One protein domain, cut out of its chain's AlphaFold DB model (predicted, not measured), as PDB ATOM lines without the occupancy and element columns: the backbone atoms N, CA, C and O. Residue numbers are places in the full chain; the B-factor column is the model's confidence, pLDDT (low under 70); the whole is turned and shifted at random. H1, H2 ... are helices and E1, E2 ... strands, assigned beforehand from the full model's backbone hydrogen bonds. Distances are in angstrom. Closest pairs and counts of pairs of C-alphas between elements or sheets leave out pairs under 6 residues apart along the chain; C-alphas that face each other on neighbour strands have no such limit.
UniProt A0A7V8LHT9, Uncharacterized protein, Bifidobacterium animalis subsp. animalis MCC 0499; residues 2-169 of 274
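What this domain is: This is residues 2 to 169 of the 274 residues of an uncharacterized protein of Bifidobacterium animalis subsp. animalis MCC 0499 (UniProt A0A7V8LHT9). Helices sit round a small core in which the four-residue H4 lies nearest the middle, with H3, H5, H6 and H8 about it and a small strand hairpin, E1 and E2, near the end of H6. H2 and H7 each pack on H3, and H1 lies far out at one end of the longest axis, with H7 and H8 toward the other. The printed part has 168 residues, with eight named helices and two strands in the order H1 H2 H3 H4 H5 H6 E1 E2 H7 H8; the sheet, E1 - E2, is antiparallel. The class is mostly helix, though under half of the residues, 79, are in named elements. The whole is compact, with a radius of gyration of the C-alphas of 16.0 A and spans of 50 by 45 by 33 A.

How they stand to each other: Begin at H1, residues 2 to 6, which touches no helix. Next look at H2, residues 19 to 32, which with residues 30 to 32 alone touches H3, residues 67 to 70; their closest C-alphas, Trp 31 and Tyr 69, are 4.8 A apart. H4, residues 73 to 76, only just touches H6, residues 90 to 103, with 3 pairs of C-alphas within 8 A; the closest are Ala 74 and Leu 101, at 7.1 A. H5, residues 79 to 82, is close to H6 but not clearly touching: C-alphas 82 and 97 are closest, at 7.4 A. E1, residues 107 to 109, and E2, residues 116 to 118, form an antiparallel hairpin at 135 degrees, with N 108 and O 117 within hydrogen-bond range at 3.0 A and N 117 and O 108 at 2.8 A. H7, residues 128 to 138, touches H3, closest at C-alphas 70 and 135, 7.0 A. H8, residues 146 to 162, touches H4 with residues 148 to 155 alone; C-alphas 76 and 152 are closest, at 4.9 A. Every O i to N i+4 pair is within hydrogen-bond range in H1, H2, H6, H7 and H8; H3, H4 and H5 are too short for such a pair.

Where its parts are: Find C-alpha 2, where H1 begins, at (-27.640, 48.899, 58.324). H2 starts at C-alpha 19, (-22.023, 42.510, 46.998), and runs 19.7 A; H6 runs 19.8 A and H7 15.4 A. H8, the longest at 23.7 A, ends at C-alpha 162, (-13.231, 68.277, 28.561).

The domain as a whole: The C-alphas of Val 2 and Pro 143 are the two farthest apart, at 50.2 A. The printed part has no cut. The links H1 to H2 and H2 to H3 are long, with 12 and 34 residues. Mean pLDDT of the printed part is 85.6; residues 2 to 8, 34 to 44 and 62 are under 70.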
ATOM      1  N   VAL A   2     -28.065  49.727  59.485       49.72
ATOM      2  CA  VAL A   2     -27.640  48.899  58.324       49.72
ATOM      3  C   VAL A   2     -28.139  49.443  56.971       49.72
ATOM      4  O   VAL A   2     -27.350  49.637  56.051       49.72
ATOM      5  N   MET A   3     -29.426  49.800  56.867       45.66
ATOM      6  CA  MET A   3     -29.998  50.410  55.650       45.66
ATOM      7  C   MET A   3     -29.408  51.785  55.284       45.66
ATOM      8  O   MET A   3     -29.433  52.154  54.116       45.66
ATOM      9  N   GLN A   4     -28.898  52.555  56.252       53.91
ATOM     10  CA  GLN A   4     -28.287  53.866  55.983       53.91
ATOM     11  C   GLN A   4     -26.881  53.733  55.393       53.91
ATOM     12  O   GLN A   4     -26.471  54.600  54.636       53.91
ATOM     13  N   VAL A   5     -26.173  52.650  55.711       54.31
ATOM     14  CA  VAL A   5     -24.801  52.381  55.259       54.31
ATOM     15  C   VAL A   5     -24.810  51.717  53.885       54.31
ATOM     16  O   VAL A   5     -24.090  52.135  52.984       54.31
ATOM     17  N   ALA A   6     -25.685  50.722  53.700       49.22
ATOM     18  CA  ALA A   6     -25.834  50.003  52.435       49.22
ATOM     19  C   ALA A   6     -26.426  50.871  51.308       49.22
ATOM     20  O   ALA A   6     -26.212  50.576  50.137       49.22
ATOM     21  N   GLY A   7     -27.156  51.939  51.654       54.72
ATOM     22  CA  GLY A   7     -27.729  52.887  50.693       54.72
ATOM     23  C   GLY A   7     -26.769  53.987  50.220       54.72
ATOM     24  O   GLY A   7     -27.152  54.782  49.365       54.72
ATOM     25  N   MET A   8     -25.546  54.066  50.761       66.75
ATOM     26  CA  MET A   8     -24.536  55.032  50.315       66.75
ATOM     27  C   MET A   8     -23.781  54.491  49.104       66.75
ATOM     28  O   MET A   8     -22.694  53.925  49.232       66.75
ATOM     29  N   VAL A   9     -24.365  54.667  47.924       78.50
ATOM     30  CA  VAL A   9     -23.784  54.187  46.673       78.50
ATOM     31  C   VAL A   9     -23.100  55.339  45.941       78.50
ATOM     32  O   VAL A   9     -23.702  56.386  45.726       78.50
ATOM     33  N   SER A  10     -21.840  55.139  45.568       92.12
ATOM     34  CA  SER A  10     -21.064  56.055  44.731       92.12
ATOM     35  C   SER A  10     -20.189  55.232  43.788       92.12
ATOM     36  O   SER A  10     -19.778  54.131  44.167       92.12
ATOM     37  N   PRO A  11     -19.832  55.741  42.596       94.06
ATOM     38  CA  PRO A  11     -18.814  55.123  41.746       94.06
ATOM     39  C   PRO A  11     -17.442  54.995  42.429       94.06
ATOM     40  O   PRO A  11     -16.564  54.295  41.928       94.06
ATOM     41  N   TYR A  12     -17.236  55.664  43.565       95.69
ATOM     42  CA  TYR A  12     -15.928  55.867  44.180       95.69
ATOM     43  C   TYR A  12     -15.724  55.133  45.515       95.69
ATOM     44  O   TYR A  12     -14.650  55.246  46.116       95.69
ATOM     45  N   TRP A  13     -16.713  54.372  45.992       93.88
ATOM     46  CA  TRP A  13     -16.568  53.492  47.156       93.88
ATOM     47  C   TRP A  13     -17.613  52.371  47.165       93.88
ATOM     48  O   TRP A  13     -18.719  52.522  46.653       93.88
ATOM     49  N   MET A  14     -17.289  51.255  47.819       91.88
ATOM     50  CA  MET A  14     -18.213  50.147  48.062       91.88
ATOM     51  C   MET A  14     -18.320  49.871  49.565       91.88
ATOM     52  O   MET A  14     -17.338  49.513  50.209       91.88
ATOM     53  N   ALA A  15     -19.524  50.007  50.125       90.25
ATOM     54  CA  ALA A  15     -19.739  49.816  51.559       90.25
ATOM     55  C   ALA A  15     -19.751  48.341  51.990       90.25
ATOM     56  O   ALA A  15     -19.316  48.029  53.092       90.25
ATOM     57  N   ASN A  16     -20.216  47.427  51.131       91.69
ATOM     58  CA  ASN A  16     -20.224  45.993  51.414       91.69
ATOM     59  C   ASN A  16     -19.491  45.214  50.306       91.69
ATOM     60  O   ASN A  16     -20.041  45.057  49.216       91.69
ATOM     61  N   PRO A  17     -18.289  44.670  50.570       91.75
ATOM     62  CA  PRO A  17     -17.516  43.945  49.565       91.75
ATOM     63  C   PRO A  17     -18.149  42.607  49.161       91.75
ATOM     64  O   PRO A  17     -17.804  42.070  48.109       91.75
ATOM     65  N   LEU A  18     -19.074  42.060  49.961       92.50
ATOM     66  CA  LEU A  18     -19.777  40.816  49.633       92.50
ATOM     67  C   LEU A  18     -20.789  40.989  48.492       92.50
ATOM     68  O   LEU A  18     -21.221  39.996  47.914       92.50
ATOM     69  N   GLU A  19     -21.141  42.225  48.133       89.50
ATOM     70  CA  GLU A  19     -22.023  42.510  46.998       89.50
ATOM     71  C   GLU A  19     -21.300  42.399  45.652       89.50
ATOM     72  O   GLU A  19     -21.951  42.187  44.632       89.50
ATOM     73  N   ALA A  20     -19.965  42.503  45.619       88.81
ATOM     74  CA  ALA A  20     -19.197  42.537  44.375       88.81
ATOM     75  C   ALA A  20     -19.451  41.330  43.439       88.81
ATOM     76  O   ALA A  20     -19.645  41.562  42.243       88.81
ATOM     77  N   PRO A  21     -19.531  40.068  43.917       88.12
ATOM     78  CA  PRO A  21     -19.909  38.937  43.067       88.12
ATOM     79  C   PRO A  21     -21.324  39.077  42.493       88.12
ATOM     80  O   PRO A  21     -21.501  38.983  41.284       88.12
ATOM     81  N   ARG A  22     -22.315  39.411  43.332       87.38
ATOM     82  CA  ARG A  22     -23.712  39.587  42.898       87.38
ATOM     83  C   ARG A  22     -23.854  40.712  41.870       87.38
ATOM     84  O   ARG A  22     -24.625  40.591  40.925       87.38
ATOM     85  N   LEU A  23     -23.122  41.809  42.059       88.69
ATOM     86  CA  LEU A  23     -23.067  42.907  41.098       88.69
ATOM     87  C   LEU A  23     -22.389  42.469  39.798       88.69
ATOM     88  O   LEU A  23     -22.880  42.796  38.726       88.69
ATOM     89  N   SER A  24     -21.310  41.690  39.877       86.88
ATOM     90  CA  SER A  24     -20.651  41.139  38.687       86.88
ATOM     91  C   SER A  24     -21.609  40.276  37.864       86.88
ATOM     92  O   SER A  24     -21.691  40.470  36.654       86.88
ATOM     93  N   ASP A  25     -22.387  39.406  38.512       85.06
ATOM     94  CA  ASP A  25     -23.407  38.581  37.850       85.06
ATOM     95  C   ASP A  25     -24.495  39.448  37.204       85.06
ATOM     96  O   ASP A  25     -24.837  39.268  36.034       85.06
ATOM     97  N   LEU A  26     -24.992  40.445  37.944       86.19
ATOM     98  CA  LEU A  26     -25.991  41.400  37.468       86.19
ATOM     99  C   LEU A  26     -25.519  42.132  36.198       86.19
ATOM    100  O   LEU A  26     -26.242  42.174  35.198       86.19
ATOM    101  N   TRP A  27     -24.303  42.685  36.210       86.31
ATOM    102  CA  TRP A  27     -23.740  43.394  35.058       86.31
ATOM    103  C   TRP A  27     -23.424  42.453  33.900       86.31
ATOM    104  O   TRP A  27     -23.663  42.799  32.744       86.31
ATOM    105  N   HIS A  28     -22.957  41.240  34.193       82.69
ATOM    106  CA  HIS A  28     -22.740  40.219  33.179       82.69
ATOM    107  C   HIS A  28     -24.040  39.875  32.438       82.69
ATOM    108  O   HIS A  28     -24.047  39.863  31.203       82.69
ATOM    109  N   THR A  29     -25.149  39.669  33.160       81.81
ATOM    110  CA  THR A  29     -26.471  39.440  32.557       81.81
ATOM    111  C   THR A  29     -26.919  40.633  31.716       81.81
ATOM    112  O   THR A  29     -27.381  40.448  30.589       81.81
ATOM    113  N   MET A  30     -26.751  41.860  32.217       83.88
ATOM    114  CA  MET A  30     -27.129  43.068  31.476       83.88
ATOM    115  C   MET A  30     -26.340  43.269  30.186       83.88
ATOM    116  O   MET A  30     -26.895  43.784  29.218       83.88
ATOM    117  N   TRP A  31     -25.066  42.885  30.155       84.69
ATOM    118  CA  TRP A  31     -24.175  43.159  29.028       84.69
ATOM    119  C   TRP A  31     -24.008  42.015  28.043       84.69
ATOM    120  O   TRP A  31     -23.782  42.265  26.863       84.69
ATOM    121  N   THR A  32     -24.127  40.767  28.488       78.44
ATOM    122  CA  THR A  32     -23.908  39.600  27.618       78.44
ATOM    123  C   THR A  32     -25.110  38.669  27.512       78.44
ATOM    124  O   THR A  32     -25.062  37.705  26.753       78.44
ATOM    125  N   GLY A  33     -26.216  38.995  28.189       71.75
ATOM    126  CA  GLY A  33     -27.429  38.184  28.205       71.75
ATOM    127  C   GLY A  33     -27.389  37.073  29.256       71.75
ATOM    128  O   GLY A  33     -26.383  36.852  29.930       71.75
ATOM    129  N   SER A  34     -28.526  36.396  29.434       62.97
ATOM    130  CA  SER A  34     -28.723  35.339  30.437       62.97
ATOM    131  C   SER A  34     -28.415  33.926  29.939       62.97
ATOM    132  O   SER A  34     -28.451  32.998  30.741       62.97
ATOM    133  N   ASP A  35     -28.168  33.740  28.638       56.06
ATOM    134  CA  ASP A  35     -27.984  32.403  28.074       56.06
ATOM    135  C   ASP A  35     -26.603  31.853  28.460       56.06
ATOM    136  O   ASP A  35     -25.558  32.286  27.970       56.06
ATOM    137  N   GLU A  36     -26.642  30.900  29.394       49.34
ATOM    138  CA  GLU A  36     -25.552  30.107  29.965       49.34
ATOM    139  C   GLU A  36     -24.621  29.548  28.881       49.34
ATOM    140  O   GLU A  36     -24.810  28.447  28.372       49.34
ATOM    141  N   HIS A  37     -23.592  30.302  28.506       47.62
ATOM    142  CA  HIS A  37     -22.309  29.741  28.087       47.62
ATOM    143  C   HIS A  37     -21.276  30.307  29.056       47.62
ATOM    144  O   HIS A  37     -20.695  31.375  28.828       47.62
ATOM    145  N   ASP A  38     -21.194  29.588  30.178       45.44
ATOM    146  CA  ASP A  38     -20.358  29.780  31.357       45.44
ATOM    147  C   ASP A  38     -18.882  29.883  30.993       45.44
ATOM    148  O   ASP A  38     -18.175  28.882  30.860       45.44
ATOM    149  N   ASP A  39     -18.390  31.109  30.906       51.00
ATOM    150  CA  ASP A  39     -16.982  31.345  31.161       51.00
ATOM    151  C   ASP A  39     -16.857  32.659  31.957       51.00
ATOM    152  O   ASP A  39     -16.966  33.755  31.399       51.00
ATOM    153  N   PRO A  40     -16.723  32.570  33.294       45.44
ATOM    154  CA  PRO A  40     -16.831  33.701  34.222       45.44
ATOM    155  C   PRO A  40     -15.656  34.700  34.160       45.44
ATOM    156  O   PRO A  40     -15.499  35.523  35.059       45.44
ATOM    157  N   GLY A  41     -14.799  34.642  33.135       48.91
ATOM    158  CA  GLY A  41     -13.540  35.393  33.071       48.91
ATOM    159  C   GLY A  41     -13.538  36.692  32.257       48.91
ATOM    160  O   GLY A  41     -12.497  37.343  32.201       48.91
ATOM    161  N   PHE A  42     -14.631  37.061  31.579       60.44
ATOM    162  CA  PHE A  42     -14.544  38.029  30.467       60.44
ATOM    163  C   PHE A  42     -15.013  39.445  30.768       60.44
ATOM    164  O   PHE A  42     -14.517  40.401  30.172       60.44
ATOM    165  N   MET A  43     -15.928  39.588  31.719       62.38
ATOM    166  CA  MET A  43     -16.191  40.879  32.327       62.38
ATOM    167  C   MET A  43     -15.217  41.027  33.491       62.38
ATOM    168  O   MET A  43     -15.202  40.136  34.345       62.38
ATOM    169  N   PRO A  44     -14.382  42.085  33.551       60.81
ATOM    170  CA  PRO A  44     -13.602  42.323  34.755       60.81
ATOM    171  C   PRO A  44     -14.570  42.325  35.946       60.81
ATOM    172  O   PRO A  44     -15.606  42.995  35.880       60.81
ATOM    173  N   PRO A  45     -14.288  41.535  36.997       72.44
ATOM    174  CA  PRO A  45     -15.167  41.479  38.151       72.44
ATOM    175  C   PRO A  45     -15.309  42.884  38.726       72.44
ATOM    176  O   PRO A  45     -14.350  43.663  38.717       72.44
ATOM    177  N   VAL A  46     -16.494  43.199  39.248       85.31
ATOM    178  CA  VAL A  46     -16.709  44.444  39.988       85.31
ATOM    179  C   VAL A  46     -15.694  44.474  41.126       85.31
ATOM    180  O   VAL A  46     -15.688  43.563  41.962       85.31
ATOM    181  N   PRO A  47     -14.786  45.462  41.168       89.69
ATOM    182  CA  PRO A  47     -13.778  45.477  42.200       89.69
ATOM    183  C   PRO A  47     -14.442  45.827  43.540       89.69
ATOM    184  O   PRO A  47     -15.319  46.683  43.606       89.69
ATOM    185  N   PRO A  48     -13.984  45.265  44.666       91.19
ATOM    186  CA  PRO A  48     -14.584  45.501  45.984       91.19
ATOM    187  C   PRO A  48     -14.291  46.909  46.549       91.19
ATOM    188  O   PRO A  48     -14.391  47.133  47.752       91.19
ATOM    189  N   ILE A  49     -13.829  47.834  45.703       92.69
ATOM    190  CA  ILE A  49     -13.617  49.252  46.017       92.69
ATOM    191  C   ILE A  49     -14.639  50.158  45.328       92.69
ATOM    192  O   ILE A  49     -14.677  51.343  45.640       92.69
ATOM    193  N   SER A  50     -15.418  49.638  44.374       93.31
ATOM    194  CA  SER A  50     -16.391  50.417  43.614       93.31
ATOM    195  C   SER A  50     -17.472  49.530  43.002       93.31
ATOM    196  O   SER A  50     -17.144  48.503  42.413       93.31
ATOM    197  N   PRO A  51     -18.752  49.921  43.093       90.56
ATOM    198  CA  PRO A  51     -19.845  49.244  42.405       90.56
ATOM    199  C   PRO A  51     -19.901  49.551  40.900       90.56
ATOM    200  O   PRO A  51     -20.700  48.921  40.207       90.56
ATOM    201  N   MET A  52     -19.100  50.505  40.403       92.25
ATOM    202  CA  MET A  52     -19.133  50.954  39.013       92.25
ATOM    203  C   MET A  52     -18.776  49.800  38.072       92.25
ATOM    204  O   MET A  52     -17.757  49.139  38.273       92.25
ATOM    205  N   PRO A  53     -19.560  49.544  37.019       87.38
ATOM    206  CA  PRO A  53     -19.241  48.477  36.099       87.38
ATOM    207  C   PRO A  53     -18.453  49.057  34.912       87.38
ATOM    208  O   PRO A  53     -18.986  49.788  34.077       87.38
ATOM    209  N   ILE A  54     -17.165  48.707  34.821       87.56
ATOM    210  CA  ILE A  54     -16.271  49.122  33.728       87.56
ATOM    211  C   ILE A  54     -15.939  47.900  32.856       87.56
ATOM    212  O   ILE A  54     -15.141  47.070  33.292       87.56
ATOM    213  N   PRO A  55     -16.539  47.739  31.660       81.62
ATOM    214  CA  PRO A  55     -16.276  46.592  30.796       81.62
ATOM    215  C   PRO A  55     -14.867  46.623  30.188       81.62
ATOM    216  O   PRO A  55     -14.287  47.686  29.979       81.62
ATOM    217  N   SER A  56     -14.345  45.447  29.825       76.62
ATOM    218  CA  SER A  56     -13.256  45.361  28.841       76.62
ATOM    219  C   SER A  56     -13.799  45.778  27.470       76.62
ATOM    220  O   SER A  56     -14.907  45.349  27.151       76.62
ATOM    221  N   PRO A  57     -13.067  46.552  26.647       73.62
ATOM    222  CA  PRO A  57     -13.526  46.944  25.309       73.62
ATOM    223  C   PRO A  57     -13.518  45.819  24.278       73.62
ATOM    224  O   PRO A  57     -14.287  45.857  23.326       73.62
ATOM    225  N   LEU A  58     -12.635  44.832  24.436       72.75
ATOM    226  CA  LEU A  58     -12.525  43.709  23.511       72.75
ATOM    227  C   LEU A  58     -13.039  42.440  24.174       72.75
ATOM    228  O   LEU A  58     -12.700  42.149  25.329       72.75
ATOM    229  N   LEU A  59     -13.826  41.683  23.411       75.44
ATOM    230  CA  LEU A  59     -14.396  40.405  23.816       75.44
ATOM    231  C   LEU A  59     -13.835  39.256  22.966       75.44
ATOM    232  O   LEU A  59     -13.364  39.472  21.847       75.44
ATOM    233  N   PRO A  60     -13.897  38.011  23.466       74.38
ATOM    234  CA  PRO A  60     -13.574  36.836  22.665       74.38
ATOM    235  C   PRO A  60     -14.432  36.726  21.395       74.38
ATOM    236  O   PRO A  60     -15.598  37.130  21.366       74.38
ATOM    237  N   ALA A  61     -13.869  36.100  20.362       76.00
ATOM    238  CA  ALA A  61     -14.545  35.892  19.087       76.00
ATOM    239  C   ALA A  61     -15.863  35.120  19.221       76.00
ATOM    240  O   ALA A  61     -15.904  34.035  19.798       76.00
ATOM    241  N   GLY A  62     -16.931  35.667  18.631       68.69
ATOM    242  CA  GLY A  62     -18.254  35.038  18.583       68.69
ATOM    243  C   GLY A  62     -19.097  35.190  19.840       68.69
ATOM    244  O   GLY A  62     -20.100  34.490  19.976       68.69
ATOM    245  N   ARG A  63     -18.719  36.088  20.756       76.06
ATOM    246  CA  ARG A  63     -19.507  36.343  21.959       76.06
ATOM    247  C   ARG A  63     -20.770  37.146  21.641       76.06
ATOM    248  O   ARG A  63     -20.724  38.143  20.925       76.06
ATOM    249  N   GLN A  64     -21.887  36.723  22.227       77.44
ATOM    250  CA  GLN A  64     -23.116  37.507  22.238       77.44
ATOM    251  C   GLN A  64     -23.013  38.651  23.247       77.44
ATOM    252  O   GLN A  64     -22.484  38.489  24.347       77.44
ATOM    253  N   MET A  65     -23.539  39.805  22.860       84.06
ATOM    254  CA  MET A  65     -23.592  40.999  23.688       84.06
ATOM    255  C   MET A  65     -24.938  41.686  23.510       84.06
ATOM    256  O   MET A  65     -25.575  41.572  22.463       84.06
ATOM    257  N   THR A  66     -25.379  42.383  24.544       87.56
ATOM    258  CA  THR A  66     -26.602  43.174  24.496       87.56
ATOM    259  C   THR A  66     -26.315  44.543  23.891       87.56
ATOM    260  O   THR A  66     -25.175  45.018  23.855       87.56
ATOM    261  N   ILE A  67     -27.377  45.240  23.489       88.75
ATOM    262  CA  ILE A  67     -27.285  46.649  23.098       88.75
ATOM    263  C   ILE A  67     -26.710  47.527  24.223       88.75
ATOM    264  O   ILE A  67     -26.054  48.523  23.943       88.75
ATOM    265  N   MET A  68     -26.887  47.144  25.493       88.38
ATOM    266  CA  MET A  68     -26.336  47.873  26.641       88.38
ATOM    267  C   MET A  68     -24.804  47.822  26.676       88.38
ATOM    268  O   MET A  68     -24.162  48.789  27.072       88.38
ATOM    269  N   TYR A  69     -24.205  46.707  26.250       90.00
ATOM    270  CA  TYR A  69     -22.754  46.622  26.096       90.00
ATOM    271  C   TYR A  69     -22.279  47.460  24.906       90.00
ATOM    272  O   TYR A  69     -21.362  48.263  25.052       90.00
ATOM    273  N   LEU A  70     -22.948  47.335  23.752       90.81
ATOM    274  CA  LEU A  70     -22.615  48.115  22.557       90.81
ATOM    275  C   LEU A  70     -22.742  49.616  22.795       90.81
ATOM    276  O   LEU A  70     -21.956  50.378  22.265       90.81
ATOM    277  N   THR A  71     -23.696  50.066  23.600       91.69
ATOM    278  CA  THR A  71     -23.881  51.491  23.910       91.69
ATOM    279  C   THR A  71     -23.058  51.963  25.105       91.69
ATOM    280  O   THR A  71     -23.157  53.125  25.498       91.69
ATOM    281  N   ASN A  72     -22.211  51.113  25.687       92.38
ATOM    282  CA  ASN A  72     -21.387  51.506  26.818       92.38
ATOM    283  C   ASN A  72     -20.240  52.436  26.364       92.38
ATOM    284  O   ASN A  72     -19.412  52.027  25.548       92.38
ATOM    285  N   PRO A  73     -20.121  53.658  26.916       93.44
ATOM    286  CA  PRO A  73     -19.082  54.614  26.526       93.44
ATOM    287  C   PRO A  73     -17.657  54.100  26.762       93.44
ATOM    288  O   PRO A  73     -16.752  54.465  26.016       93.44
ATOM    289  N   ALA A  74     -17.441  53.233  27.758       91.56
ATOM    290  CA  ALA A  74     -16.121  52.687  28.066       91.56
ATOM    291  C   ALA A  74     -15.539  51.860  26.911       91.56
ATOM    292  O   ALA A  74     -14.325  51.830  26.727       91.56
ATOM    293  N   VAL A  75     -16.397  51.204  26.124       91.38
ATOM    294  CA  VAL A  75     -15.991  50.354  24.995       91.38
ATOM    295  C   VAL A  75     -15.435  51.188  23.837       91.38
ATOM    296  O   VAL A  75     -14.556  50.726  23.116       91.38
ATOM    297  N   TRP A  76     -15.883  52.438  23.710       93.88
ATOM    298  CA  TRP A  76     -15.526  53.344  22.614       93.88
ATOM    299  C   TRP A  76     -14.529  54.427  23.021       93.88
ATOM    300  O   TRP A  76     -14.277  55.357  22.259       93.88
ATOM    301  N   LEU A  77     -13.945  54.342  24.218       94.44
ATOM    302  CA  LEU A  77     -12.831  55.216  24.567       94.44
ATOM    303  C   LEU A  77     -11.628  54.924  23.652       94.44
ATOM    304  O   LEU A  77     -11.349  53.754  23.383       94.44
ATOM    305  N   PRO A  78     -10.863  55.952  23.237       93.25
ATOM    306  CA  PRO A  78      -9.637  55.763  22.466       93.25
ATOM    307  C   PRO A  78      -8.701  54.727  23.102       93.25
ATOM    308  O   PRO A  78      -8.459  54.780  24.311       93.25
ATOM    309  N   ASP A  79      -8.090  53.855  22.291       89.94
ATOM    310  CA  ASP A  79      -7.225  52.751  22.752       89.94
ATOM    311  C   ASP A  79      -6.171  53.187  23.770       89.94
ATOM    312  O   ASP A  79      -5.905  52.494  24.751       89.94
ATOM    313  N   ARG A  80      -5.580  54.372  23.572       89.44
ATOM    314  CA  ARG A  80      -4.567  54.912  24.488       89.44
ATOM    315  C   ARG A  80      -5.095  55.061  25.919       89.44
ATOM    316  O   ARG A  80      -4.327  54.883  26.852       89.44
ATOM    317  N   ILE A  81      -6.379  55.377  26.082       92.12
ATOM    318  CA  ILE A  81      -7.069  55.538  27.369       92.12
ATOM    319  C   ILE A  81      -7.539  54.189  27.884       92.12
ATOM    320  O   ILE A  81      -7.356  53.888  29.059       92.12
ATOM    321  N   ASN A  82      -8.099  53.361  27.011       89.12
ATOM    322  CA  ASN A  82      -8.640  52.066  27.400       89.12
ATOM    323  C   ASN A  82      -7.565  51.018  27.716       89.12
ATOM    324  O   ASN A  82      -7.831  50.004  28.346       89.12
ATOM    325  N   ALA A  83      -6.322  51.230  27.287       89.19
ATOM    326  CA  ALA A  83      -5.238  50.309  27.583       89.19
ATOM    327  C   ALA A  83      -4.817  50.372  29.063       89.19
ATOM    328  O   ALA A  83      -4.627  51.452  29.635       89.19
ATOM    329  N   LEU A  84      -4.594  49.196  29.656       89.44
ATOM    330  CA  LEU A  84      -3.916  49.046  30.944       89.44
ATOM    331  C   LEU A  84      -2.444  49.461  30.804       89.44
ATOM    332  O   LEU A  84      -1.713  48.912  29.976       89.44
ATOM    333  N   GLN A  85      -2.001  50.418  31.617       91.50
ATOM    334  CA  GLN A  85      -0.653  50.977  31.506       91.50
ATOM    335  C   GLN A  85       0.383  50.195  32.328       91.50
ATOM    336  O   GLN A  85       0.071  49.510  33.305       91.50
ATOM    337  N   VAL A  86       1.663  50.314  31.964       87.69
ATOM    338  CA  VAL A  86       2.750  49.665  32.713       87.69
ATOM    339  C   VAL A  86       2.800  50.199  34.149       87.69
ATOM    340  O   VAL A  86       2.909  51.401  34.386       87.69
ATOM    341  N   GLY A  87       2.755  49.286  35.122       84.56
ATOM    342  CA  GLY A  87       2.747  49.627  36.548       84.56
ATOM    343  C   GLY A  87       1.390  50.108  37.069       84.56
ATOM    344  O   GLY A  87       1.311  50.600  38.195       84.56
ATOM    345  N   GLU A  88       0.332  50.017  36.271       91.75
ATOM    346  CA  GLU A  88      -1.039  50.238  36.713       91.75
ATOM    347  C   GLU A  88      -1.614  48.942  37.309       91.75
ATOM    348  O   GLU A  88      -1.433  47.853  36.764       91.75
ATOM    349  N   SER A  89      -2.271  49.038  38.466       91.25
ATOM    350  CA  SER A  89      -3.046  47.924  39.029       91.25
ATOM    351  C   SER A  89      -4.462  47.922  38.450       91.25
ATOM    352  O   SER A  89      -4.935  48.960  37.999       91.25
ATOM    353  N   ILE A  90      -5.176  46.796  38.522       90.38
ATOM    354  CA  ILE A  90      -6.573  46.723  38.052       90.38
ATOM    355  C   ILE A  90      -7.471  47.748  38.763       90.38
ATOM    356  O   ILE A  90      -8.238  48.436  38.101       90.38
ATOM    357  N   ASP A  91      -7.319  47.923  40.080       91.94
ATOM    358  CA  ASP A  91      -8.056  48.941  40.846       91.94
ATOM    359  C   ASP A  91      -7.754  50.370  40.347       91.94
ATOM    360  O   ASP A  91      -8.655  51.200  40.246       91.94
ATOM    361  N   SER A  92      -6.488  50.663  40.025       94.25
ATOM    362  CA  SER A  92      -6.057  51.969  39.504       94.25
ATOM    363  C   SER A  92      -6.594  52.229  38.102       94.25
ATOM    364  O   SER A  92      -7.105  53.312  37.834       94.25
ATOM    365  N   TYR A  93      -6.499  51.228  37.229       93.62
ATOM    366  CA  TYR A  93      -7.061  51.249  35.884       93.62
ATOM    367  C   TYR A  93      -8.563  51.507  35.919       93.62
ATOM    368  O   TYR A  93      -9.063  52.401  35.242       93.62
ATOM    369  N   HIS A  94      -9.263  50.770  36.780       93.62
ATOM    370  CA  HIS A  94     -10.689  50.929  36.989       93.62
ATOM    371  C   HIS A  94     -11.029  52.356  37.425       93.62
ATOM    372  O   HIS A  94     -11.847  53.002  36.787       93.62
ATOM    373  N   MET A  95     -10.359  52.882  38.455       95.50
ATOM    374  CA  MET A  95     -10.605  54.246  38.940       95.50
ATOM    375  C   MET A  95     -10.281  55.321  37.907       95.50
ATOM    376  O   MET A  95     -11.001  56.312  37.808       95.50
ATOM    377  N   ARG A  96      -9.231  55.124  37.105       95.31
ATOM    378  CA  ARG A  96      -8.894  56.031  36.008       95.31
ATOM    379  C   ARG A  96      -9.995  56.058  34.950       95.31
ATOM    380  O   ARG A  96     -10.353  57.142  34.489       95.31
ATOM    381  N   LEU A  97     -10.540  54.901  34.575       95.12
ATOM    382  CA  LEU A  97     -11.654  54.826  33.629       95.12
ATOM    383  C   LEU A  97     -12.953  55.376  34.219       95.12
ATOM    384  O   LEU A  97     -13.608  56.157  33.540       95.12
ATOM    385  N   THR A  98     -13.281  55.067  35.475       95.50
ATOM    386  CA  THR A  98     -14.427  55.656  36.185       95.50
ATOM    387  C   THR A  98     -14.348  57.179  36.169       95.50
ATOM    388  O   THR A  98     -15.266  57.823  35.675       95.50
ATOM    389  N   LEU A  99     -13.218  57.763  36.585       95.69
ATOM    390  CA  LEU A  99     -13.027  59.216  36.555       95.69
ATOM    391  C   LEU A  99     -13.114  59.784  35.132       95.69
ATOM    392  O   LEU A  99     -13.673  60.857  34.923       95.69
ATOM    393  N   THR A 100     -12.559  59.074  34.144       95.62
ATOM    394  CA  THR A 100     -12.626  59.508  32.743       95.62
ATOM    395  C   THR A 100     -14.078  59.562  32.272       95.62
ATOM    396  O   THR A 100     -14.480  60.558  31.686       95.62
ATOM    397  N   LEU A 101     -14.884  58.534  32.545       95.56
ATOM    398  CA  LEU A 101     -16.301  58.518  32.172       95.56
ATOM    399  C   LEU A 101     -17.100  59.590  32.913       95.56
ATOM    400  O   LEU A 101     -17.930  60.252  32.298       95.56
ATOM    401  N   ASP A 102     -16.833  59.786  34.200       94.81
ATOM    402  CA  ASP A 102     -17.505  60.798  35.013       94.81
ATOM    403  C   ASP A 102     -17.261  62.212  34.476       94.81
ATOM    404  O   ASP A 102     -18.194  62.963  34.201       94.81
ATOM    405  N   MET A 103     -15.995  62.533  34.188       93.62
ATOM    406  CA  MET A 103     -15.597  63.803  33.579       93.62
ATOM    407  C   MET A 103     -16.297  64.050  32.234       93.62
ATOM    408  O   MET A 103     -16.621  65.190  31.907       93.62
ATOM    409  N   LEU A 104     -16.549  62.993  31.455       94.00
ATOM    410  CA  LEU A 104     -17.275  63.075  30.184       94.00
ATOM    411  C   LEU A 104     -18.808  63.090  30.355       94.00
ATOM    412  O   LEU A 104     -19.529  63.073  29.357       94.00
ATOM    413  N   GLY A 105     -19.316  63.101  31.592       92.75
ATOM    414  CA  GLY A 105     -20.748  63.083  31.900       92.75
ATOM    415  C   GLY A 105     -21.420  61.744  31.598       92.75
ATOM    416  O   GLY A 105     -22.608  61.702  31.286       92.75
ATOM    417  N   HIS A 106     -20.654  60.654  31.640       94.75
ATOM    418  CA  HIS A 106     -21.079  59.308  31.265       94.75
ATOM    419  C   HIS A 106     -21.308  58.386  32.466       94.75
ATOM    420  O   HIS A 106     -21.254  57.167  32.316       94.75
ATOM    421  N   ILE A 107     -21.596  58.939  33.643       94.00
ATOM    422  CA  ILE A 107     -22.030  58.179  34.817       94.00
ATOM    423  C   ILE A 107     -23.390  58.699  35.279       94.00
ATOM    424  O   ILE A 107     -23.612  59.899  35.419       94.00
ATOM    425  N   THR A 108     -24.304  57.771  35.534       91.31
ATOM    426  CA  THR A 108     -25.616  58.021  36.136       91.31
ATOM    427  C   THR A 108     -25.914  56.932  37.157       91.31
ATOM    428  O   THR A 108     -25.172  55.961  37.261       91.31
ATOM    429  N   ASN A 109     -27.025  57.050  37.877       89.19
ATOM    430  CA  ASN A 109     -27.582  55.933  38.629       89.19
ATOM    431  C   ASN A 109     -28.659  55.226  37.804       89.19
ATOM    432  O   ASN A 109     -29.472  55.875  37.140       89.19
ATOM    433  N   ASP A 110     -28.658  53.900  37.861       86.25
ATOM    434  CA  ASP A 110     -29.720  53.056  37.340       86.25
ATOM    435  C   ASP A 110     -31.031  53.349  38.084       86.25
ATOM    436  O   ASP A 110     -31.050  53.478  39.311       86.25
ATOM    437  N   ALA A 111     -32.129  53.490  37.342       82.94
ATOM    438  CA  ALA A 111     -33.392  53.968  37.901       82.94
ATOM    439  C   ALA A 111     -34.051  52.952  38.848       82.94
ATOM    440  O   ALA A 111     -34.743  53.356  39.785       82.94
ATOM    441  N   ASP A 112     -33.825  51.657  38.615       82.31
ATOM    442  CA  ASP A 112     -34.459  50.578  39.371       82.31
ATOM    443  C   ASP A 112     -33.637  50.192  40.605       82.31
ATOM    444  O   ASP A 112     -34.185  49.954  41.684       82.31
ATOM    445  N   THR A 113     -32.311  50.136  40.463       81.06
ATOM    446  CA  THR A 113     -31.394  49.674  41.516       81.06
ATOM    447  C   THR A 113     -30.718  50.805  42.287       81.06
ATOM    448  O   THR A 113     -30.231  50.574  43.394       81.06
ATOM    449  N   GLY A 114     -30.668  52.020  41.731       83.88
ATOM    450  CA  GLY A 114     -29.939  53.157  42.300       83.88
ATOM    451  C   GLY A 114     -28.412  53.023  42.236       83.88
ATOM    452  O   GLY A 114     -27.714  53.838  42.836       83.88
ATOM    453  N   LEU A 115     -27.889  52.003  41.546       88.44
ATOM    454  CA  LEU A 115     -26.453  51.755  41.412       88.44
ATOM    455  C   LEU A 115     -25.839  52.608  40.297       88.44
ATOM    456  O   LEU A 115     -26.499  52.819  39.279       88.44
ATOM    457  N   PRO A 116     -24.579  53.055  40.428       91.19
ATOM    458  CA  PRO A 116     -23.915  53.801  39.379       91.19
ATOM    459  C   PRO A 116     -23.663  52.904  38.172       91.19
ATOM    460  O   PRO A 116     -23.164  51.784  38.300       91.19
ATOM    461  N   VAL A 117     -23.995  53.421  36.998       91.00
ATOM    462  CA  VAL A 117     -23.836  52.761  35.705       91.00
ATOM    463  C   VAL A 117     -23.375  53.770  34.654       91.00
ATOM    464  O   VAL A 117     -23.679  54.963  34.764       91.00
ATOM    465  N   PRO A 118     -22.669  53.319  33.605       92.19
ATOM    466  CA  PRO A 118     -22.375  54.168  32.466       92.19
ATOM    467  C   PRO A 118     -23.653  54.686  31.796       92.19
ATOM    468  O   PRO A 118     -24.555  53.905  31.492       92.19
ATOM    469  N   THR A 119     -23.720  55.984  31.509       92.19
ATOM    470  CA  THR A 119     -24.776  56.550  30.659       92.19
ATOM    471  C   THR A 119     -24.532  56.115  29.212       92.19
ATOM    472  O   THR A 119     -23.463  56.438  28.677       92.19
ATOM    473  N   PRO A 120     -25.491  55.430  28.559       90.81
ATOM    474  CA  PRO A 120     -25.329  54.957  27.189       90.81
ATOM    475  C   PRO A 120     -24.970  56.080  26.209       90.81
ATOM    476  O   PRO A 120     -25.522  57.183  26.283       90.81
ATOM    477  N   ILE A 121     -24.068  55.806  25.264       91.75
ATOM    478  CA  ILE A 121     -23.849  56.700  24.124       91.75
ATOM    479  C   ILE A 121     -25.065  56.672  23.196       91.75
ATOM    480  O   ILE A 121     -25.776  55.671  23.094       91.75
ATOM    481  N   THR A 122     -25.304  57.780  22.500       87.44
ATOM    482  CA  THR A 122     -26.334  57.825  21.459       87.44
ATOM    483  C   THR A 122     -25.759  57.255  20.170       87.44
ATOM    484  O   THR A 122     -24.723  57.719  19.708       87.44
ATOM    485  N   MET A 123     -26.435  56.262  19.595       86.25
ATOM    486  CA  MET A 123     -26.140  55.743  18.260       86.25
ATOM    487  C   MET A 123     -27.224  56.200  17.289       86.25
ATOM    488  O   MET A 123     -28.410  55.974  17.552       86.25
ATOM    489  N   ASP A 124     -26.808  56.817  16.182       84.00
ATOM    490  CA  ASP A 124     -27.711  57.318  15.138       84.00
ATOM    491  C   ASP A 124     -28.381  56.177  14.350       84.00
ATOM    492  O   ASP A 124     -29.549  56.288  13.973       84.00
ATOM    493  N   ASP A 125     -27.664  55.070  14.134       86.50
ATOM    494  CA  ASP A 125     -28.173  53.846  13.513       86.50
ATOM    495  C   ASP A 125     -28.178  52.707  14.541       86.50
ATOM    496  O   ASP A 125     -27.142  52.320  15.075       86.50
ATOM    497  N   GLN A 126     -29.367  52.185  14.835       87.50
ATOM    498  CA  GLN A 126     -29.580  51.050  15.743       87.50
ATOM    499  C   GLN A 126     -30.251  49.878  15.020       87.50
ATOM    500  O   GLN A 126     -30.946  49.074  15.640       87.50
ATOM    501  N   SER A 127     -30.103  49.797  13.696       91.50
ATOM    502  CA  SER A 127     -30.555  48.635  12.935       91.50
ATOM    503  C   SER A 127     -29.793  47.372  13.350       91.50
ATOM    504  O   SER A 127     -28.610  47.425  13.693       91.50
ATOM    505  N   ASP A 128     -30.460  46.214  13.289       90.56
ATOM    506  CA  ASP A 128     -29.859  44.922  13.658       90.56
ATOM    507  C   ASP A 128     -28.571  44.630  12.871       90.56
ATOM    508  O   ASP A 128     -27.629  44.053  13.413       90.56
ATOM    509  N   GLU A 129     -28.513  45.049  11.602       92.50
ATOM    510  CA  GLU A 129     -27.325  44.925  10.753       92.50
ATOM    511  C   GLU A 129     -26.158  45.743  11.322       92.50
ATOM    512  O   GLU A 129     -25.104  45.174  11.604       92.50
ATOM    513  N   HIS A 130     -26.378  47.034  11.595       92.19
ATOM    514  CA  HIS A 130     -25.360  47.920  12.160       92.19
ATOM    515  C   HIS A 130     -24.842  47.413  13.513       92.19
ATOM    516  O   HIS A 130     -23.633  47.317  13.739       92.19
ATOM    517  N   LEU A 131     -25.755  47.027  14.409       91.50
ATOM    518  CA  LEU A 131     -25.407  46.495  15.728       91.50
ATOM    519  C   LEU A 131     -24.634  45.173  15.621       91.50
ATOM    520  O   LEU A 131     -23.664  44.965  16.354       91.50
ATOM    521  N   SER A 132     -25.022  44.291  14.694       91.12
ATOM    522  CA  SER A 132     -24.321  43.027  14.468       91.12
ATOM    523  C   SER A 132     -22.906  43.238  13.931       91.12
ATOM    524  O   SER A 132     -22.012  42.456  14.256       91.12
ATOM    525  N   GLU A 133     -22.682  44.260  13.108       93.19
ATOM    526  CA  GLU A 133     -21.354  44.583  12.588       93.19
ATOM    527  C   GLU A 133     -20.446  45.153  13.678       93.19
ATOM    528  O   GLU A 133     -19.315  44.684  13.819       93.19
ATOM    529  N   LEU A 134     -20.946  46.086  14.501       92.75
ATOM    530  CA  LEU A 134     -20.211  46.603  15.662       92.75
ATOM    531  C   LEU A 134     -19.846  45.479  16.642       92.75
ATOM    532  O   LEU A 134     -18.694  45.374  17.067       92.75
ATOM    533  N   ALA A 135     -20.790  44.583  16.943       90.69
ATOM    534  CA  ALA A 135     -20.528  43.401  17.764       90.69
ATOM    535  C   ALA A 135     -19.451  42.496  17.140       90.69
ATOM    536  O   ALA A 135     -18.561  41.992  17.834       90.69
ATOM    537  N   GLY A 136     -19.487  42.322  15.815       90.88
ATOM    538  CA  GLY A 136     -18.464  41.600  15.068       90.88
ATOM    539  C   GLY A 136     -17.073  42.230  15.197       90.88
ATOM    540  O   GLY A 136     -16.091  41.500  15.317       90.88
ATOM    541  N   MET A 137     -16.965  43.561  15.222       91.94
ATOM    542  CA  MET A 137     -15.682  44.262  15.383       91.94
ATOM    543  C   MET A 137     -15.113  44.099  16.794       91.94
ATOM    544  O   MET A 137     -13.945  43.744  16.947       91.94
ATOM    545  N   LEU A 138     -15.942  44.274  17.826       89.31
ATOM    546  CA  LEU A 138     -15.526  44.151  19.231       89.31
ATOM    547  C   LEU A 138     -15.141  42.718  19.629       89.31
ATOM    548  O   LEU A 138     -14.382  42.512  20.576       89.31
ATOM    549  N   THR A 139     -15.643  41.727  18.891       87.19
ATOM    550  CA  THR A 139     -15.275  40.311  19.044       87.19
ATOM    551  C   THR A 139     -14.155  39.880  18.089       87.19
ATOM    552  O   THR A 139     -13.741  38.723  18.095       87.19
ATOM    553  N   GLY A 140     -13.647  40.769  17.231       86.69
ATOM    554  CA  GLY A 140     -12.613  40.438  16.245       86.69
ATOM    555  C   GLY A 140     -13.076  39.504  15.116       86.69
ATOM    556  O   GLY A 140     -12.245  38.940  14.404       86.69
ATOM    557  N   GLN A 141     -14.388  39.320  14.940       89.81
ATOM    558  CA  GLN A 141     -14.975  38.591  13.810       89.81
ATOM    559  C   GLN A 141     -15.068  39.443  12.540       89.81
ATOM    560  O   GLN A 141     -15.142  38.897  11.440       89.81
ATOM    561  N   GLN A 142     -15.064  40.767  12.691       91.81
ATOM    562  CA  GLN A 142     -15.042  41.741  11.607       91.81
ATOM    563  C   GLN A 142     -13.844  42.685  11.773       91.81
ATOM    564  O   GLN A 142     -13.435  42.963  12.903       91.81
ATOM    565  N   PRO A 143     -13.254  43.178  10.672       92.31
ATOM    566  CA  PRO A 143     -12.233  44.213  10.748       92.31
ATOM    567  C   PRO A 143     -12.833  45.532  11.250       92.31
ATOM    568  O   PRO A 143     -13.969  45.864  10.922       92.31
ATOM    569  N   TRP A 144     -12.039  46.299  11.999       92.69
ATOM    570  CA  TRP A 144     -12.399  47.651  12.425       92.69
ATOM    571  C   TRP A 144     -12.622  48.567  11.215       92.69
ATOM    572  O   TRP A 144     -11.797  48.586  10.297       92.69
ATOM    573  N   ASP A 145     -13.712  49.336  11.214       94.56
ATOM    574  CA  ASP A 145     -14.053  50.245  10.119       94.56
ATOM    575  C   ASP A 145     -14.573  51.612  10.598       94.56
ATOM    576  O   ASP A 145     -14.519  51.953  11.779       94.56
ATOM    577  N   ASN A 146     -15.066  52.416   9.651       93.06
ATOM    578  CA  ASN A 146     -15.524  53.779   9.898       93.06
ATOM    579  C   ASN A 146     -16.680  53.881  10.905       93.06
ATOM    580  O   ASN A 146     -16.800  54.922  11.539       93.06
ATOM    581  N   ARG A 147     -17.527  52.857  11.064       91.88
ATOM    582  CA  ARG A 147     -18.655  52.889  12.011       91.88
ATOM    583  C   ARG A 147     -18.147  52.881  13.445       91.88
ATOM    584  O   ARG A 147     -18.486  53.760  14.228       91.88
ATOM    585  N   ALA A 148     -17.269  51.932  13.755       92.38
ATOM    586  CA  ALA A 148     -16.620  51.859  15.056       92.38
ATOM    587  C   ALA A 148     -15.683  53.058  15.284       92.38
ATOM    588  O   ALA A 148     -15.669  53.637  16.371       92.38
ATOM    589  N   GLN A 149     -14.962  53.493  14.243       94.75
ATOM    590  CA  GLN A 149     -14.106  54.674  14.327       94.75
ATOM    591  C   GLN A 149     -14.895  55.948  14.647       94.75
ATOM    592  O   GLN A 149     -14.436  56.731  15.466       94.75
ATOM    593  N   GLN A 150     -16.087  56.140  14.076       94.31
ATOM    594  CA  GLN A 150     -16.936  57.297  14.384       94.31
ATOM    595  C   GLN A 150     -17.319  57.360  15.866       94.31
ATOM    596  O   GLN A 150     -17.304  58.442  16.443       94.31
ATOM    597  N   LEU A 151     -17.617  56.221  16.498       94.75
ATOM    598  CA  LEU A 151     -17.923  56.178  17.932       94.75
ATOM    599  C   LEU A 151     -16.692  56.542  18.777       94.75
ATOM    600  O   LEU A 151     -16.807  57.293  19.745       94.75
ATOM    601  N   VAL A 152     -15.504  56.073  18.379       95.25
ATOM    602  CA  VAL A 152     -14.241  56.459  19.032       95.25
ATOM    603  C   VAL A 152     -13.927  57.940  18.832       95.25
ATOM    604  O   VAL A 152     -13.523  58.608  19.782       95.25
ATOM    605  N   ASP A 153     -14.143  58.471  17.630       95.19
ATOM    606  CA  ASP A 153     -13.918  59.881  17.307       95.19
ATOM    607  C   ASP A 153     -14.865  60.784  18.112       95.19
ATOM    608  O   ASP A 153     -14.415  61.776  18.675       95.19
ATOM    609  N   GLN A 154     -16.135  60.403  18.286       94.19
ATOM    610  CA  GLN A 154     -17.074  61.120  19.159       94.19
ATOM    611  C   GLN A 154     -16.595  61.165  20.617       94.19
ATOM    612  O   GLN A 154     -16.681  62.201  21.279       94.19
ATOM    613  N   MET A 155     -16.072  60.051  21.138       94.94
ATOM    614  CA  MET A 155     -15.511  60.017  22.492       94.94
ATOM    615  C   MET A 155     -14.221  60.838  22.593       94.94
ATOM    616  O   MET A 155     -13.983  61.485  23.613       94.94
ATOM    617  N   GLN A 156     -13.402  60.844  21.540       95.25
ATOM    618  CA  GLN A 156     -12.199  61.667  21.444       95.25
ATOM    619  C   GLN A 156     -12.536  63.165  21.409       95.25
ATOM    620  O   GLN A 156     -11.893  63.929  22.122       95.25
ATOM    621  N   GLU A 157     -13.552  63.581  20.650       94.94
ATOM    622  CA  GLU A 157     -14.024  64.971  20.599       94.94
ATOM    623  C   GLU A 157     -14.483  65.448  21.979       94.94
ATOM    624  O   GLU A 157     -13.997  66.466  22.471       94.94
ATOM    625  N   LYS A 158     -15.327  64.665  22.667       94.88
ATOM    626  CA  LYS A 158     -15.752  64.978  24.044       94.88
ATOM    627  C   LYS A 158     -14.576  65.082  25.012       94.88
ATOM    628  O   LYS A 158     -14.583  65.910  25.920       94.88
ATOM    629  N   LEU A 159     -13.567  64.232  24.837       94.81
ATOM    630  CA  LEU A 159     -12.360  64.280  25.647       94.81
ATOM    631  C   LEU A 159     -11.553  65.552  25.405       94.81
ATOM    632  O   LEU A 159     -11.075  66.145  26.367       94.81
ATOM    633  N   ASP A 160     -11.402  65.963  24.150       94.62
ATOM    634  CA  ASP A 160     -10.661  67.171  23.792       94.62
ATOM    635  C   ASP A 160     -11.400  68.440  24.249       94.62
ATOM    636  O   ASP A 160     -10.764  69.420  24.638       94.62
ATOM    637  N   GLU A 161     -12.736  68.409  24.292       95.00
ATOM    638  CA  GLU A 161     -13.556  69.458  24.909       95.00
ATOM    639  C   GLU A 161     -13.378  69.518  26.434       95.00
ATOM    640  O   GLU A 161     -13.212  70.605  26.995       95.00
ATOM    641  N   ALA A 162     -13.388  68.364  27.109       92.62
ATOM    642  CA  ALA A 162     -13.231  68.277  28.561       92.62
ATOM    643  C   ALA A 162     -11.792  68.572  29.026       92.62
ATOM    644  O   ALA A 162     -11.582  69.115  30.112       92.62
ATOM    645  N   LEU A 163     -10.797  68.238  28.199       92.12
ATOM    646  CA  LEU A 163      -9.371  68.419  28.464       92.12
ATOM    647  C   LEU A 163      -8.678  69.109  27.279       92.12
ATOM    648  O   LEU A 163      -7.930  68.459  26.544       92.12
ATOM    649  N   PRO A 164      -8.820  70.439  27.133       90.75
ATOM    650  CA  PRO A 164      -8.191  71.180  26.035       90.75
ATOM    651  C   PRO A 164      -6.657  71.070  26.013       90.75
ATOM    652  O   PRO A 164      -6.033  71.161  24.958       90.75
ATOM    653  N   ASP A 165      -6.044  70.844  27.180       91.06
ATOM    654  CA  ASP A 165      -4.597  70.638  27.339       91.06
ATOM    655  C   ASP A 165      -4.151  69.177  27.095       91.06
ATOM    656  O   ASP A 165      -2.959  68.856  27.189       91.06
ATOM    657  N   GLY A 166      -5.105  68.295  26.780       90.12
ATOM    658  CA  GLY A 166      -4.918  66.887  26.451       90.12
ATOM    659  C   GLY A 166      -4.911  65.926  27.647       90.12
ATOM    660  O   GLY A 166      -4.612  66.275  28.791       90.12
ATOM    661  N   TYR A 167      -5.183  64.649  27.357       92.88
ATOM    662  CA  TYR A 167      -5.128  63.551  28.329       92.88
ATOM    663  C   TYR A 167      -3.684  63.082  28.555       92.88
ATOM    664  O   TYR A 167      -3.150  62.227  27.838       92.88
ATOM    665  N   ARG A 168      -3.022  63.655  29.560       93.25
ATOM    666  CA  ARG A 168      -1.651  63.286  29.938       93.25
ATOM    667  C   ARG A 168      -1.642  61.954  30.680       93.25
ATOM    668  O   ARG A 168      -1.851  61.914  31.886       93.25
ATOM    669  N   MET A 169      -1.378  60.868  29.955       93.75
ATOM    670  CA  MET A 169      -1.512  59.499  30.473       93.75
ATOM    671  C   MET A 169      -0.866  59.273  31.847       93.75
ATOM    672  O   MET A 169      -1.498  58.695  32.721       93.75
TER     673      MET A 169